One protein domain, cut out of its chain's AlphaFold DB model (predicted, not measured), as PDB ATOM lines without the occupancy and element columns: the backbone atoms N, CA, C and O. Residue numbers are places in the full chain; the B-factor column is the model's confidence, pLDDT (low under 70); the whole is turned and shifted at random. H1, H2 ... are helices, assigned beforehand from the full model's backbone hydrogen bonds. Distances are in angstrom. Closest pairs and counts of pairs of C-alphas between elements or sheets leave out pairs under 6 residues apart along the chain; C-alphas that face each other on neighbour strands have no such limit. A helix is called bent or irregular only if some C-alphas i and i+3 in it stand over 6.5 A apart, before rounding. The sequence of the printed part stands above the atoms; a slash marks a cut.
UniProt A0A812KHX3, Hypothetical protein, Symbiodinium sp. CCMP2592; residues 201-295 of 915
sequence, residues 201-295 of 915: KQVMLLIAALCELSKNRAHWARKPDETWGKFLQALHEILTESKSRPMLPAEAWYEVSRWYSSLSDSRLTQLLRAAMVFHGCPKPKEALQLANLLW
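AT A GLANCE: This is residues 201 to 295 of the 915 residues of the protein "Hypothetical protein" of Symbiodinium sp. CCMP2592 (UniProt A0A812KHX3). Two helical hairpins, H1 with H2 and H4 with H5, are stacked crosswise, the second crossing over one side of the first with rather few contacts. H1 runs through the core, and H3 packs across it, on the side away from H2. The printed part has 95 residues with five named helices, H1 to H5 in chain order, and no named strand; the class is all helix. The whole is compact, with a radius of gyration of the C-alphas of 12.6 A, and rounded, spanning 33 by 30 by 25 A.

IN THESE COORDINATES: H1, residues 201 to 219, is the longest helix at 27.8 A and begins at C-alpha 201 (0.727, 10.490, -45.670). It is irregular: C-alphas 215 and 218 are 7.9 A apart. H2 is residues 224 to 239, 21.2 A; H3 250 to 261, 16.5 A; H4 265 to 280, 22.9 A; H5 284 to 294, 15.1 A, ending at C-alpha 294 (-18.396, 9.832, -53.641).

HOW THE PARTS SIT: H1 and H2 form a hairpin and touch at a shallow tilt of 2 degrees, opposite ways; their closest C-alphas, Gln 202 and Ile 238, are 5.9 A apart. With residues 207 to 211 alone, H1 touches H3, about perpendicular at 87 degrees, closest C-alphas Ala 208 and Val 256 at 5.7 A. H2, with residues 232 to 236 alone, touches residues 275 to 279 of H4, about perpendicular at 82 degrees, closest C-alphas Leu 232 and His 279 at 6.3 A. H4 and H5 touch as a hairpin, closest C-alphas Phe 278 and Glu 286 at 5.4 A. H3 and H5 are apart. Every O i to N i+4 pair is within hydrogen-bond range in H4 and H5, against 12 of 15 in H1, 11 of 12 in H2 and 7 of 8 in H3.

THE WHOLE: The two C-alphas farthest apart, Ala 250 and Lys 285, are 34.4 A apart. The printed part has no cut and no long link. Residues 242 to 246 are under pLDDT 70.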
ATOM      1  N   LYS A 201       1.138  11.785 -46.221       93.06
ATOM      2  CA  LYS A 201       0.727  10.490 -45.670       93.06
ATOM      3  C   LYS A 201      -0.744  10.496 -45.248       93.06
ATOM      4  O   LYS A 201      -1.462   9.549 -45.567       93.06
ATOM      5  N   GLN A 202      -1.207  11.547 -44.575       94.19
ATOM      6  CA  GLN A 202      -2.610  11.703 -44.186       94.19
ATOM      7  C   GLN A 202      -3.522  11.808 -45.403       94.19
ATOM      8  O   GLN A 202      -4.551  11.141 -45.436       94.19
ATOM      9  N   VAL A 203      -3.121  12.565 -46.431       94.81
ATOM     10  CA  VAL A 203      -3.876  12.654 -47.691       94.81
ATOM     11  C   VAL A 203      -4.030  11.270 -48.325       94.81
ATOM     12  O   VAL A 203      -5.140  10.872 -48.665       94.81
ATOM     13  N   MET A 204      -2.950  10.492 -48.413       94.50
ATOM     14  CA  MET A 204      -2.988   9.145 -48.994       94.50
ATOM     15  C   MET A 204      -3.871   8.173 -48.197       94.50
ATOM     16  O   MET A 204      -4.646   7.417 -48.784       94.50
ATOM     17  N   LEU A 205      -3.800   8.206 -46.864       95.00
ATOM     18  CA  LEU A 205      -4.662   7.380 -46.011       95.00
ATOM     19  C   LEU A 205      -6.133   7.810 -46.090       95.00
ATOM     20  O   LEU A 205      -7.021   6.958 -46.079       95.00
ATOM     21  N   LEU A 206      -6.390   9.114 -46.210       96.12
ATOM     22  CA  LEU A 206      -7.728   9.674 -46.363       96.12
ATOM     23  C   LEU A 206      -8.361   9.255 -47.697       96.12
ATOM     24  O   LEU A 206      -9.514   8.827 -47.721       96.12
ATOM     25  N   ILE A 207      -7.594   9.298 -48.791       96.25
ATOM     26  CA  ILE A 207      -8.018   8.799 -50.110       96.25
ATOM     27  C   ILE A 207      -8.383   7.317 -50.027       96.25
ATOM     28  O   ILE A 207      -9.421   6.907 -50.546       96.25
ATOM     29  N   ALA A 208      -7.573   6.512 -49.343       96.44
ATOM     30  CA  ALA A 208      -7.871   5.096 -49.195       96.44
ATOM     31  C   ALA A 208      -9.130   4.830 -48.356       96.44
ATOM     32  O   ALA A 208      -9.943   3.988 -48.731       96.44
ATOM     33  N   ALA A 209      -9.332   5.573 -47.262       96.69
ATOM     34  CA  ALA A 209     -10.546   5.475 -46.453       96.69
ATOM     35  C   ALA A 209     -11.803   5.858 -47.256       96.69
ATOM     36  O   ALA A 209     -12.833   5.196 -47.145       96.69
ATOM     37  N   LEU A 210     -11.713   6.888 -48.105       97.25
ATOM     38  CA  LEU A 210     -12.796   7.298 -49.003       97.25
ATOM     39  C   LEU A 210     -13.090   6.251 -50.086       97.25
ATOM     40  O   LEU A 210     -14.258   5.978 -50.369       97.25
ATOM     41  N   CYS A 211     -12.052   5.634 -50.658       96.44
ATOM     42  CA  CYS A 211     -12.197   4.530 -51.605       96.44
ATOM     43  C   CYS A 211     -12.949   3.355 -50.959       96.44
ATOM     44  O   CYS A 211     -13.928   2.862 -51.519       96.44
ATOM     45  N   GLU A 212     -12.561   2.967 -49.742       95.81
ATOM     46  CA  GLU A 212     -13.202   1.875 -49.005       95.81
ATOM     47  C   GLU A 212     -14.662   2.190 -48.646       95.81
ATOM     48  O   GLU A 212     -15.546   1.346 -48.822       95.81
ATOM     49  N   LEU A 213     -14.954   3.428 -48.231       96.62
ATOM     50  CA  LEU A 213     -16.330   3.875 -48.016       96.62
ATOM     51  C   LEU A 213     -17.154   3.785 -49.312       96.62
ATOM     52  O   LEU A 213     -18.301   3.337 -49.269       96.62
ATOM     53  N   SER A 214     -16.578   4.155 -50.462       95.75
ATOM     54  CA  SER A 214     -17.260   4.101 -51.765       95.75
ATOM     55  C   SER A 214     -17.633   2.676 -52.192       95.75
ATOM     56  O   SER A 214     -18.726   2.461 -52.717       95.75
ATOM     57  N   LYS A 215     -16.776   1.685 -51.908       93.94
ATOM     58  CA  LYS A 215     -17.031   0.269 -52.221       93.94
ATOM     59  C   LYS A 215     -18.179  -0.305 -51.404       93.94
ATOM     60  O   LYS A 215     -18.988  -1.074 -51.914       93.94
ATOM     61  N   ASN A 216     -18.295   0.117 -50.148       93.94
ATOM     62  CA  ASN A 216     -19.319  -0.366 -49.224       93.94
ATOM     63  C   ASN A 216     -20.685   0.334 -49.395       93.94
ATOM     64  O   ASN A 216     -21.542   0.260 -48.514       93.94
ATOM     65  N   ARG A 217     -20.927   0.992 -50.538       90.44
ATOM     66  CA  ARG A 217     -22.144   1.773 -50.811       90.44
ATOM     67  C   ARG A 217     -23.442   1.001 -50.632       90.44
ATOM     68  O   ARG A 217     -24.385   1.528 -50.049       90.44
ATOM     69  N   ALA A 218     -23.499  -0.244 -51.105       87.75
ATOM     70  CA  ALA A 218     -24.693  -1.085 -50.975       87.75
ATOM     71  C   ALA A 218     -25.099  -1.324 -49.505       87.75
ATOM     72  O   ALA A 218     -26.240  -1.693 -49.223       87.75
ATOM     73  N   HIS A 219     -24.177  -1.088 -48.567       91.25
ATOM     74  CA  HIS A 219     -24.362  -1.298 -47.139       91.25
ATOM     75  C   HIS A 219     -24.554  -0.005 -46.340       91.25
ATOM     76  O   HIS A 219     -24.890  -0.104 -45.165       91.25
ATOM     77  N   TRP A 220     -24.419   1.184 -46.942       92.56
ATOM     78  CA  TRP A 220     -24.526   2.469 -46.230       92.56
ATOM     79  C   TRP A 220     -25.812   2.603 -45.408       92.56
ATOM     80  O   TRP A 220     -25.761   3.041 -44.264       92.56
ATOM     81  N   ALA A 221     -26.953   2.209 -45.983       84.75
ATOM     82  CA  ALA A 221     -28.251   2.274 -45.308       84.75
ATOM     83  C   ALA A 221     -28.523   1.056 -44.412       84.75
ATOM     84  O   ALA A 221     -29.160   1.182 -43.375       84.75
ATOM     85  N   ARG A 222     -28.046  -0.132 -44.809       88.19
ATOM     86  CA  ARG A 222     -28.322  -1.389 -44.091       88.19
ATOM     87  C   ARG A 222     -27.480  -1.541 -42.827       88.19
ATOM     88  O   ARG A 222     -27.910  -2.196 -41.888       88.19
ATOM     89  N   LYS A 223     -26.257  -1.006 -42.845       92.38
ATOM     90  CA  LYS A 223     -25.241  -1.159 -41.801       92.38
ATOM     91  C   LYS A 223     -24.452   0.152 -41.646       92.38
ATOM     92  O   LYS A 223     -23.265   0.202 -41.990       92.38
ATOM     93  N   PRO A 224     -25.100   1.239 -41.187       89.19
ATOM     94  CA  PRO A 224     -24.468   2.553 -41.098       89.19
ATOM     95  C   PRO A 224     -23.248   2.548 -40.166       89.19
ATOM     96  O   PRO A 224     -22.218   3.120 -40.516       89.19
ATOM     97  N   ASP A 225     -23.294   1.812 -39.055       89.81
ATOM     98  CA  ASP A 225     -22.166   1.725 -38.117       89.81
ATOM     99  C   ASP A 225     -20.962   0.981 -38.719       89.81
ATOM    100  O   ASP A 225     -19.815   1.413 -38.589       89.81
ATOM    101  N   GLU A 226     -21.205  -0.101 -39.468       91.31
ATOM    102  CA  GLU A 226     -20.136  -0.856 -40.136       91.31
ATOM    103  C   GLU A 226     -19.535  -0.119 -41.341       91.31
ATOM    104  O   GLU A 226     -18.477  -0.521 -41.825       91.31
ATOM    105  N   THR A 227     -20.191   0.935 -41.833       94.94
ATOM    106  CA  THR A 227     -19.759   1.705 -43.005       94.94
ATOM    107  C   THR A 227     -19.313   3.107 -42.608       94.94
ATOM    108  O   THR A 227     -18.112   3.366 -42.505       94.94
ATOM    109  N   TRP A 228     -20.257   4.001 -42.326       95.50
ATOM    110  CA  TRP A 228     -20.002   5.369 -41.882       95.50
ATOM    111  C   TRP A 228     -19.295   5.420 -40.531       95.50
ATOM    112  O   TRP A 228     -18.369   6.212 -40.380       95.50
ATOM    113  N   GLY A 229     -19.664   4.551 -39.584       93.56
ATOM    114  CA  GLY A 229     -19.001   4.469 -38.278       93.56
ATOM    115  C   GLY A 229     -17.523   4.083 -38.405       93.56
ATOM    116  O   GLY A 229     -16.649   4.812 -37.933       93.56
ATOM    117  N   LYS A 230     -17.214   3.002 -39.140       94.94
ATOM    118  CA  LYS A 230     -15.820   2.602 -39.432       94.94
ATOM    119  C   LYS A 230     -15.046   3.669 -40.201       94.94
ATOM    120  O   LYS A 230     -13.859   3.876 -39.943       94.94
ATOM    121  N   PHE A 231     -15.697   4.351 -41.141       96.56
ATOM    122  CA  PHE A 231     -15.081   5.452 -41.871       96.56
ATOM    123  C   PHE A 231     -14.767   6.638 -40.950       96.56
ATOM    124  O   PHE A 231     -13.650   7.145 -40.992       96.56
ATOM    125  N   LEU A 232     -15.691   7.041 -40.075       96.06
ATOM    126  CA  LEU A 232     -15.479   8.126 -39.114       96.06
ATOM    127  C   LEU A 232     -14.362   7.787 -38.118       96.06
ATOM    128  O   LEU A 232     -13.509   8.631 -37.839       96.06
ATOM    129  N   GLN A 233     -14.308   6.537 -37.650       94.62
ATOM    130  CA  GLN A 233     -13.204   6.038 -36.833       94.62
ATOM    131  C   GLN A 233     -11.868   6.123 -37.588       94.62
ATOM    132  O   GLN A 233     -10.884   6.633 -37.055       94.62
ATOM    133  N   ALA A 234     -11.832   5.687 -38.851       94.44
ATOM    134  CA  ALA A 234     -10.641   5.793 -39.687       94.44
ATOM    135  C   ALA A 234     -10.209   7.250 -39.910       94.44
ATOM    136  O   ALA A 234      -9.022   7.546 -39.806       94.44
ATOM    137  N   LEU A 235     -11.153   8.160 -40.166       95.44
ATOM    138  CA  LEU A 235     -10.888   9.595 -40.280       95.44
ATOM    139  C   LEU A 235     -10.262  10.146 -39.002       95.44
ATOM    140  O   LEU A 235      -9.248  10.837 -39.066       95.44
ATOM    141  N   HIS A 236     -10.831   9.809 -37.845       95.06
ATOM    142  CA  HIS A 236     -10.315  10.259 -36.561       95.06
ATOM    143  C   HIS A 236      -8.891   9.761 -36.303       95.06
ATOM    144  O   HIS A 236      -8.033  10.549 -35.913       95.06
ATOM    145  N   GLU A 237      -8.595   8.496 -36.600       93.94
ATOM    146  CA  GLU A 237      -7.242   7.943 -36.481       93.94
ATOM    147  C   GLU A 237      -6.236   8.613 -37.433       93.94
ATOM    148  O   GLU A 237      -5.102   8.880 -37.041       93.94
ATOM    149  N   ILE A 238      -6.643   8.913 -38.673       94.31
ATOM    150  CA  ILE A 238      -5.788   9.579 -39.669       94.31
ATOM    151  C   ILE A 238      -5.469  11.018 -39.242       94.31
ATOM    152  O   ILE A 238      -4.324  11.458 -39.351       94.31
ATOM    153  N   LEU A 239      -6.474  11.749 -38.755       94.19
ATOM    154  CA  LEU A 239      -6.356  13.173 -38.438       94.19
ATOM    155  C   LEU A 239      -5.685  13.443 -37.087       94.19
ATOM    156  O   LEU A 239      -5.064  14.487 -36.926       94.19
ATOM    157  N   THR A 240      -5.767  12.513 -36.133       92.75
ATOM    158  CA  THR A 240      -5.149  12.671 -34.801       92.75
ATOM    159  C   THR A 240      -3.715  12.144 -34.709       92.75
ATOM    160  O   THR A 240      -3.112  12.240 -33.645       92.75
ATOM    161  N   GLU A 241      -3.174  11.562 -35.789       80.00
ATOM    162  CA  GLU A 241      -1.832  10.946 -35.859       80.00
ATOM    163  C   GLU A 241      -1.506   9.960 -34.719       80.00
ATOM    164  O   GLU A 241      -0.348   9.621 -34.481       80.00
ATOM    165  N   SER A 242      -2.519   9.455 -34.012       63.12
ATOM    166  CA  SER A 242      -2.307   8.828 -32.706       63.12
ATOM    167  C   SER A 242      -1.644   7.451 -32.786       63.12
ATOM    168  O   SER A 242      -1.094   6.988 -31.786       63.12
ATOM    169  N   LYS A 243      -1.646   6.789 -33.957       65.00
ATOM    170  CA  LYS A 243      -0.997   5.483 -34.176       65.00
ATOM    171  C   LYS A 243      -0.504   5.322 -35.615       65.00
ATOM    172  O   LYS A 243      -1.204   5.641 -36.575       65.00
ATOM    173  N   SER A 244       0.689   4.745 -35.787       62.31
ATOM    174  CA  SER A 244       1.185   4.313 -37.097       62.31
ATOM    175  C   SER A 244       0.329   3.161 -37.624       62.31
ATOM    176  O   SER A 244       0.622   1.995 -37.360       62.31
ATOM    177  N   ARG A 245      -0.745   3.475 -38.360       68.00
ATOM    178  CA  ARG A 245      -1.505   2.460 -39.099       68.00
ATOM    179  C   ARG A 245      -0.555   1.691 -40.028       68.00
ATOM    180  O   ARG A 245       0.262   2.332 -40.701       68.00
ATOM    181  N   PRO A 246      -0.651   0.352 -40.082       66.81
ATOM    182  CA  PRO A 246       0.054  -0.415 -41.098       66.81
ATOM    183  C   PRO A 246      -0.361   0.099 -42.480       66.81
ATOM    184  O   PRO A 246      -1.537   0.388 -42.714       66.81
ATOM    185  N   MET A 247       0.611   0.267 -43.384       73.00
ATOM    186  CA  MET A 247       0.308   0.563 -44.785       73.00
ATOM    187  C   MET A 247      -0.632  -0.516 -45.324       73.00
ATOM    188  O   MET A 247      -0.476  -1.693 -44.999       73.00
ATOM    189  N   LEU A 248      -1.598  -0.106 -46.147       83.62
ATOM    190  CA  LEU A 248      -2.471  -1.041 -46.850       83.62
ATOM    191  C   LEU A 248      -1.626  -2.066 -47.625       83.62
ATOM    192  O   LEU A 248      -0.542  -1.708 -48.103       83.62
ATOM    193  N   PRO A 249      -2.098  -3.319 -47.758       86.19
ATOM    194  CA  PRO A 249      -1.430  -4.308 -48.595       86.19
ATOM    195  C   PRO A 249      -1.309  -3.794 -50.040       86.19
ATOM    196  O   PRO A 249      -2.104  -2.960 -50.484       86.19
ATOM    197  N   ALA A 250      -0.293  -4.258 -50.772       80.75
ATOM    198  CA  ALA A 250       0.032  -3.748 -52.107       80.75
ATOM    199  C   ALA A 250      -1.147  -3.881 -53.090       80.75
ATOM    200  O   ALA A 250      -1.370  -3.003 -53.924       80.75
ATOM    201  N   GLU A 251      -1.947  -4.935 -52.941       82.00
ATOM    202  CA  GLU A 251      -3.141  -5.207 -53.737       82.00
ATOM    203  C   GLU A 251      -4.221  -4.136 -53.518       82.00
ATOM    204  O   GLU A 251      -4.809  -3.636 -54.477       82.00
ATOM    205  N   ALA A 252      -4.429  -3.705 -52.270       86.88
ATOM    206  CA  ALA A 252      -5.374  -2.635 -51.950       86.88
ATOM    207  C   ALA A 252      -4.907  -1.278 -52.505       86.88
ATOM    208  O   ALA A 252      -5.728  -0.475 -52.952       86.88
ATOM    209  N   TRP A 253      -3.591  -1.027 -52.545       92.12
ATOM    210  CA  TRP A 253      -3.048   0.199 -53.139       92.12
ATOM    211  C   TRP A 253      -3.303   0.307 -54.641       92.12
ATOM    212  O   TRP A 253      -3.506   1.420 -55.131       92.12
ATOM    213  N   TYR A 254      -3.333  -0.810 -55.369       89.38
ATOM    214  CA  TYR A 254      -3.660  -0.803 -56.796       89.38
ATOM    215  C   TYR A 254      -5.086  -0.288 -57.039       89.38
ATOM    216  O   TYR A 254      -5.303   0.589 -57.876       89.38
ATOM    217  N   GLU A 255      -6.050  -0.767 -56.254       88.88
ATOM    218  CA  GLU A 255      -7.445  -0.335 -56.362       88.88
ATOM    219  C   GLU A 255      -7.634   1.124 -55.945       88.88
ATOM    220  O   GLU A 255      -8.320   1.877 -56.636       88.88
ATOM    221  N   VAL A 256      -6.979   1.554 -54.861       93.75
ATOM    222  CA  VAL A 256      -6.978   2.963 -54.437       93.75
ATOM    223  C   VAL A 256      -6.384   3.855 -55.526       93.75
ATOM    224  O   VAL A 256      -6.956   4.898 -55.827       93.75
ATOM    225  N   SER A 257      -5.294   3.429 -56.168       91.25
ATOM    226  CA  SER A 257      -4.650   4.182 -57.253       91.25
ATOM    227  C   SER A 257      -5.534   4.276 -58.497       91.25
ATOM    228  O   SER A 257      -5.617   5.339 -59.108       91.25
ATOM    229  N   ARG A 258      -6.234   3.189 -58.857       90.50
ATOM    230  CA  ARG A 258      -7.192   3.168 -59.976       90.50
ATOM    231  C   ARG A 258      -8.415   4.043 -59.704       90.50
ATOM    232  O   ARG A 258      -8.895   4.723 -60.606       90.50
ATOM    233  N   TRP A 259      -8.926   4.032 -58.475       93.31
ATOM    234  CA  TRP A 259     -10.026   4.908 -58.076       93.31
ATOM    235  C   TRP A 259      -9.585   6.373 -58.076       93.31
ATOM    236  O   TRP A 259     -10.252   7.215 -58.672       93.31
ATOM    237  N   TYR A 260      -8.418   6.665 -57.503       93.06
ATOM    238  CA  TYR A 260      -7.815   7.995 -57.493       93.06
ATOM    239  C   TYR A 260      -7.627   8.561 -58.906       93.06
ATOM    240  O   TYR A 260      -8.054   9.680 -59.169       93.06
ATOM    241  N   SER A 261      -7.069   7.779 -59.838       91.00
ATOM    242  CA  SER A 261      -6.839   8.229 -61.219       91.00
ATOM    243  C   SER A 261      -8.122   8.477 -62.018       91.00
ATOM    244  O   SER A 261      -8.073   9.124 -63.063       91.00
ATOM    245  N   SER A 262      -9.273   7.999 -61.534       89.31
ATOM    246  CA  SER A 262     -10.584   8.283 -62.129       89.31
ATOM    247  C   SER A 262     -11.184   9.628 -61.692       89.31
ATOM    248  O   SER A 262     -12.164  10.089 -62.282       89.31
ATOM    249  N   LEU A 263     -10.620  10.270 -60.661       91.56
ATOM    250  CA  LEU A 263     -11.096  11.539 -60.117       91.56
ATOM    251  C   LEU A 263     -10.305  12.710 -60.710       91.56
ATOM    252  O   LEU A 263      -9.085  12.662 -60.813       91.56
ATOM    253  N   SER A 264     -10.994  13.802 -61.051       93.31
ATOM    254  CA  SER A 264     -10.322  15.069 -61.356       93.31
ATOM    255  C   SER A 264      -9.803  15.732 -60.076       93.31
ATOM    256  O   SER A 264     -10.406  15.579 -59.011       93.31
ATOM    257  N   ASP A 265      -8.751  16.547 -60.179       92.19
ATOM    258  CA  ASP A 265      -8.152  17.250 -59.031       92.19
ATOM    259  C   ASP A 265      -9.171  18.093 -58.246       92.19
ATOM    260  O   ASP A 265      -9.190  18.102 -57.012       92.19
ATOM    261  N   SER A 266     -10.080  18.764 -58.962       92.31
ATOM    262  CA  SER A 266     -11.175  19.540 -58.364       92.31
ATOM    263  C   SER A 266     -12.099  18.653 -57.530       92.31
ATOM    264  O   SER A 266     -12.462  18.992 -56.403       92.31
ATOM    265  N   ARG A 267     -12.442  17.476 -58.057       93.12
ATOM    266  CA  ARG A 267     -13.335  16.535 -57.392       93.12
ATOM    267  C   ARG A 267     -12.680  15.868 -56.192       93.12
ATOM    268  O   ARG A 267     -13.314  15.750 -55.146       93.12
ATOM    269  N   LEU A 268     -11.420  15.470 -56.327       95.25
ATOM    270  CA  LEU A 268     -10.616  14.981 -55.218       95.25
ATOM    271  C   LEU A 268     -10.573  16.021 -54.091       95.25
ATOM    272  O   LEU A 268     -10.860  15.702 -52.943       95.25
ATOM    273  N   THR A 269     -10.310  17.285 -54.424       94.88
ATOM    274  CA  THR A 269     -10.285  18.388 -53.451       94.88
ATOM    275  C   THR A 269     -11.630  18.550 -52.737       94.88
ATOM    276  O   THR A 269     -11.670  18.716 -51.517       94.88
ATOM    277  N   GLN A 270     -12.743  18.462 -53.471       95.31
ATOM    278  CA  GLN A 270     -14.087  18.511 -52.886       95.31
ATOM    279  C   GLN A 270     -14.357  17.329 -51.950       95.31
ATOM    280  O   GLN A 270     -14.900  17.532 -50.866       95.31
ATOM    281  N   LEU A 271     -13.948  16.117 -52.336       96.69
ATOM    282  CA  LEU A 271     -14.068  14.909 -51.519       96.69
ATOM    283  C   LEU A 271     -13.283  15.024 -50.214       96.69
ATOM    284  O   LEU A 271     -13.841  14.790 -49.144       96.69
ATOM    285  N   LEU A 272     -12.016  15.438 -50.291       96.38
ATOM    286  CA  LEU A 272     -11.168  15.630 -49.114       96.38
ATOM    287  C   LEU A 272     -11.758  16.700 -48.184       96.38
ATOM    288  O   LEU A 272     -11.839  16.491 -46.977       96.38
ATOM    289  N   ARG A 273     -12.251  17.816 -48.739       95.81
ATOM    290  CA  ARG A 273     -12.907  18.871 -47.956       95.81
ATOM    291  C   ARG A 273     -14.179  18.371 -47.272       95.81
ATOM    292  O   ARG A 273     -14.358  18.623 -46.085       95.81
ATOM    293  N   ALA A 274     -15.042  17.658 -47.991       96.12
ATOM    294  CA  ALA A 274     -16.273  17.113 -47.427       96.12
ATOM    295  C   ALA A 274     -15.993  16.067 -46.338       96.12
ATOM    296  O   ALA A 274     -16.677  16.062 -45.320       96.12
ATOM    297  N   ALA A 275     -14.955  15.243 -46.500       96.94
ATOM    298  CA  ALA A 275     -14.524  14.287 -45.484       96.94
ATOM    299  C   ALA A 275     -14.050  14.973 -44.193       96.94
ATOM    300  O   ALA A 275     -14.407  14.536 -43.102       96.94
ATOM    301  N   MET A 276     -13.297  16.072 -44.307       95.50
ATOM    302  CA  MET A 276     -12.864  16.860 -43.145       95.50
ATOM    303  C   MET A 276     -14.040  17.538 -42.432       95.50
ATOM    304  O   MET A 276     -14.109  17.521 -41.207       95.50
ATOM    305  N   VAL A 277     -14.994  18.098 -43.186       95.50
ATOM    306  CA  VAL A 277     -16.219  18.676 -42.607       95.50
ATOM    307  C   VAL A 277     -17.038  17.597 -41.893       95.50
ATOM    308  O   VAL A 277     -17.487  17.811 -40.769       95.50
ATOM    309  N   PHE A 278     -17.174  16.420 -42.511       95.50
ATOM    310  CA  PHE A 278     -17.875  15.281 -41.926       95.50
ATOM    311  C   PHE A 278     -17.208  14.777 -40.638       95.50
ATOM    312  O   PHE A 278     -17.905  14.452 -39.684       95.50
ATOM    313  N   HIS A 279     -15.871  14.759 -40.573       95.94
ATOM    314  CA  HIS A 279     -15.141  14.406 -39.351       95.94
ATOM    315  C   HIS A 279     -15.439  15.361 -38.190       95.94
ATOM    316  O   HIS A 279     -15.711  14.903 -37.082       95.94
ATOM    317  N   GLY A 280     -15.420  16.672 -38.447       92.44
ATOM    318  CA  GLY A 280     -15.685  17.680 -37.417       92.44
ATOM    319  C   GLY A 280     -17.154  17.750 -36.989       92.44
ATOM    320  O   GLY A 280     -17.451  18.154 -35.868       92.44
ATOM    321  N   CYS A 281     -18.083  17.369 -37.870       93.19
ATOM    322  CA  CYS A 281     -19.515  17.395 -37.594       93.19
ATOM    323  C   CYS A 281     -20.246  16.290 -38.384       93.19
ATOM    324  O   CYS A 281     -20.749  16.556 -39.481       93.19
ATOM    325  N   PRO A 282     -20.331  15.052 -37.858       90.38
ATOM    326  CA  PRO A 282     -20.934  13.915 -38.556       90.38
ATOM    327  C   PRO A 282     -22.467  13.983 -38.499       90.38
ATOM    328  O   PRO A 282     -23.141  13.166 -37.877       90.38
ATOM    329  N   LYS A 283     -23.033  15.011 -39.126       93.19
ATOM    330  CA  LYS A 283     -24.473  15.241 -39.238       93.19
ATOM    331  C   LYS A 283     -25.011  14.621 -40.541       93.19
ATOM    332  O   LYS A 283     -24.257  14.445 -41.503       93.19
ATOM    333  N   PRO A 284     -26.321  14.306 -40.618       90.06
ATOM    334  CA  PRO A 284     -26.916  13.676 -41.802       90.06
ATOM    335  C   PRO A 284     -26.697  14.450 -43.111       90.06
ATOM    336  O   PRO A 284     -26.488  13.850 -44.164       90.06
ATOM    337  N   LYS A 285     -26.695  15.787 -43.053       92.44
ATOM    338  CA  LYS A 285     -26.491  16.656 -44.220       92.44
ATOM    339  C   LYS A 285     -25.076  16.525 -44.794       92.44
ATOM    340  O   LYS A 285     -24.905  16.467 -46.010       92.44
ATOM    341  N   GLU A 286     -24.072  16.449 -43.933       95.44
ATOM    342  CA  GLU A 286     -22.659  16.301 -44.265       95.44
ATOM    343  C   GLU A 286     -22.377  14.883 -44.783       95.44
ATOM    344  O   GLU A 286     -21.677  14.731 -45.786       95.44
ATOM    345  N   ALA A 287     -23.000  13.859 -44.179       93.06
ATOM    346  CA  ALA A 287     -22.982  12.489 -44.698       93.06
ATOM    347  C   ALA A 287     -23.552  12.431 -46.122       93.06
ATOM    348  O   ALA A 287     -22.930  11.874 -47.026       93.06
ATOM    349  N   LEU A 288     -24.704  13.072 -46.349       91.69
ATOM    350  CA  LEU A 288     -25.352  13.144 -47.657       91.69
ATOM    351  C   LEU A 288     -24.507  13.923 -48.676       91.69
ATOM    352  O   LEU A 288     -24.408  13.523 -49.835       91.69
ATOM    353  N   GLN A 289     -23.870  15.022 -48.266       94.62
ATOM    354  CA  GLN A 289     -22.963  15.783 -49.124       94.62
ATOM    355  C   GLN A 289     -21.755  14.937 -49.545       94.62
ATOM    356  O   GLN A 289     -21.421  14.901 -50.729       94.62
ATOM    357  N   LEU A 290     -21.127  14.231 -48.602       96.38
ATOM    358  CA  LEU A 290     -20.004  13.345 -48.891       96.38
ATOM    359  C   LEU A 290     -20.436  12.160 -49.769       96.38
ATOM    360  O   LEU A 290     -19.769  11.859 -50.757       96.38
ATOM    361  N   ALA A 291     -21.592  11.555 -49.484       95.25
ATOM    362  CA  ALA A 291     -22.199  10.508 -50.301       95.25
ATOM    363  C   ALA A 291     -22.426  10.968 -51.750       95.25
ATOM    364  O   ALA A 291     -22.081  10.250 -52.687       95.25
ATOM    365  N   ASN A 292     -22.938  12.187 -51.944       93.06
ATOM    366  CA  ASN A 292     -23.166  12.798 -53.256       93.06
ATOM    367  C   ASN A 292     -21.883  13.184 -54.002       93.06
ATOM    368  O   ASN A 292     -21.949  13.449 -55.196       93.06
ATOM    369  N   LEU A 293     -20.737  13.276 -53.326       94.81
ATOM    370  CA  LEU A 293     -19.439  13.513 -53.967       94.81
ATOM    371  C   LEU A 293     -18.730  12.200 -54.298       94.81
ATOM    372  O   LEU A 293     -18.102  12.083 -55.357       94.81
ATOM    373  N   LEU A 294     -18.853  11.205 -53.414       94.12
ATOM    374  CA  LEU A 294     -18.396   9.832 -53.641       94.12
ATOM    375  C   LEU A 294     -19.171   9.190 -54.788       94.12
ATOM    376  O   LEU A 294     -18.620   8.412 -55.561       94.12
ATOM    377  N   TRP A 295     -20.433   9.583 -54.938       85.62
ATOM    378  CA  TRP A 295     -21.262   9.245 -56.071       85.62
ATOM    379  C   TRP A 295     -21.143  10.320 -57.143       85.62
ATOM    380  O   TRP A 295     -21.602  11.435 -56.931       85.62
TER     381      TRP A 295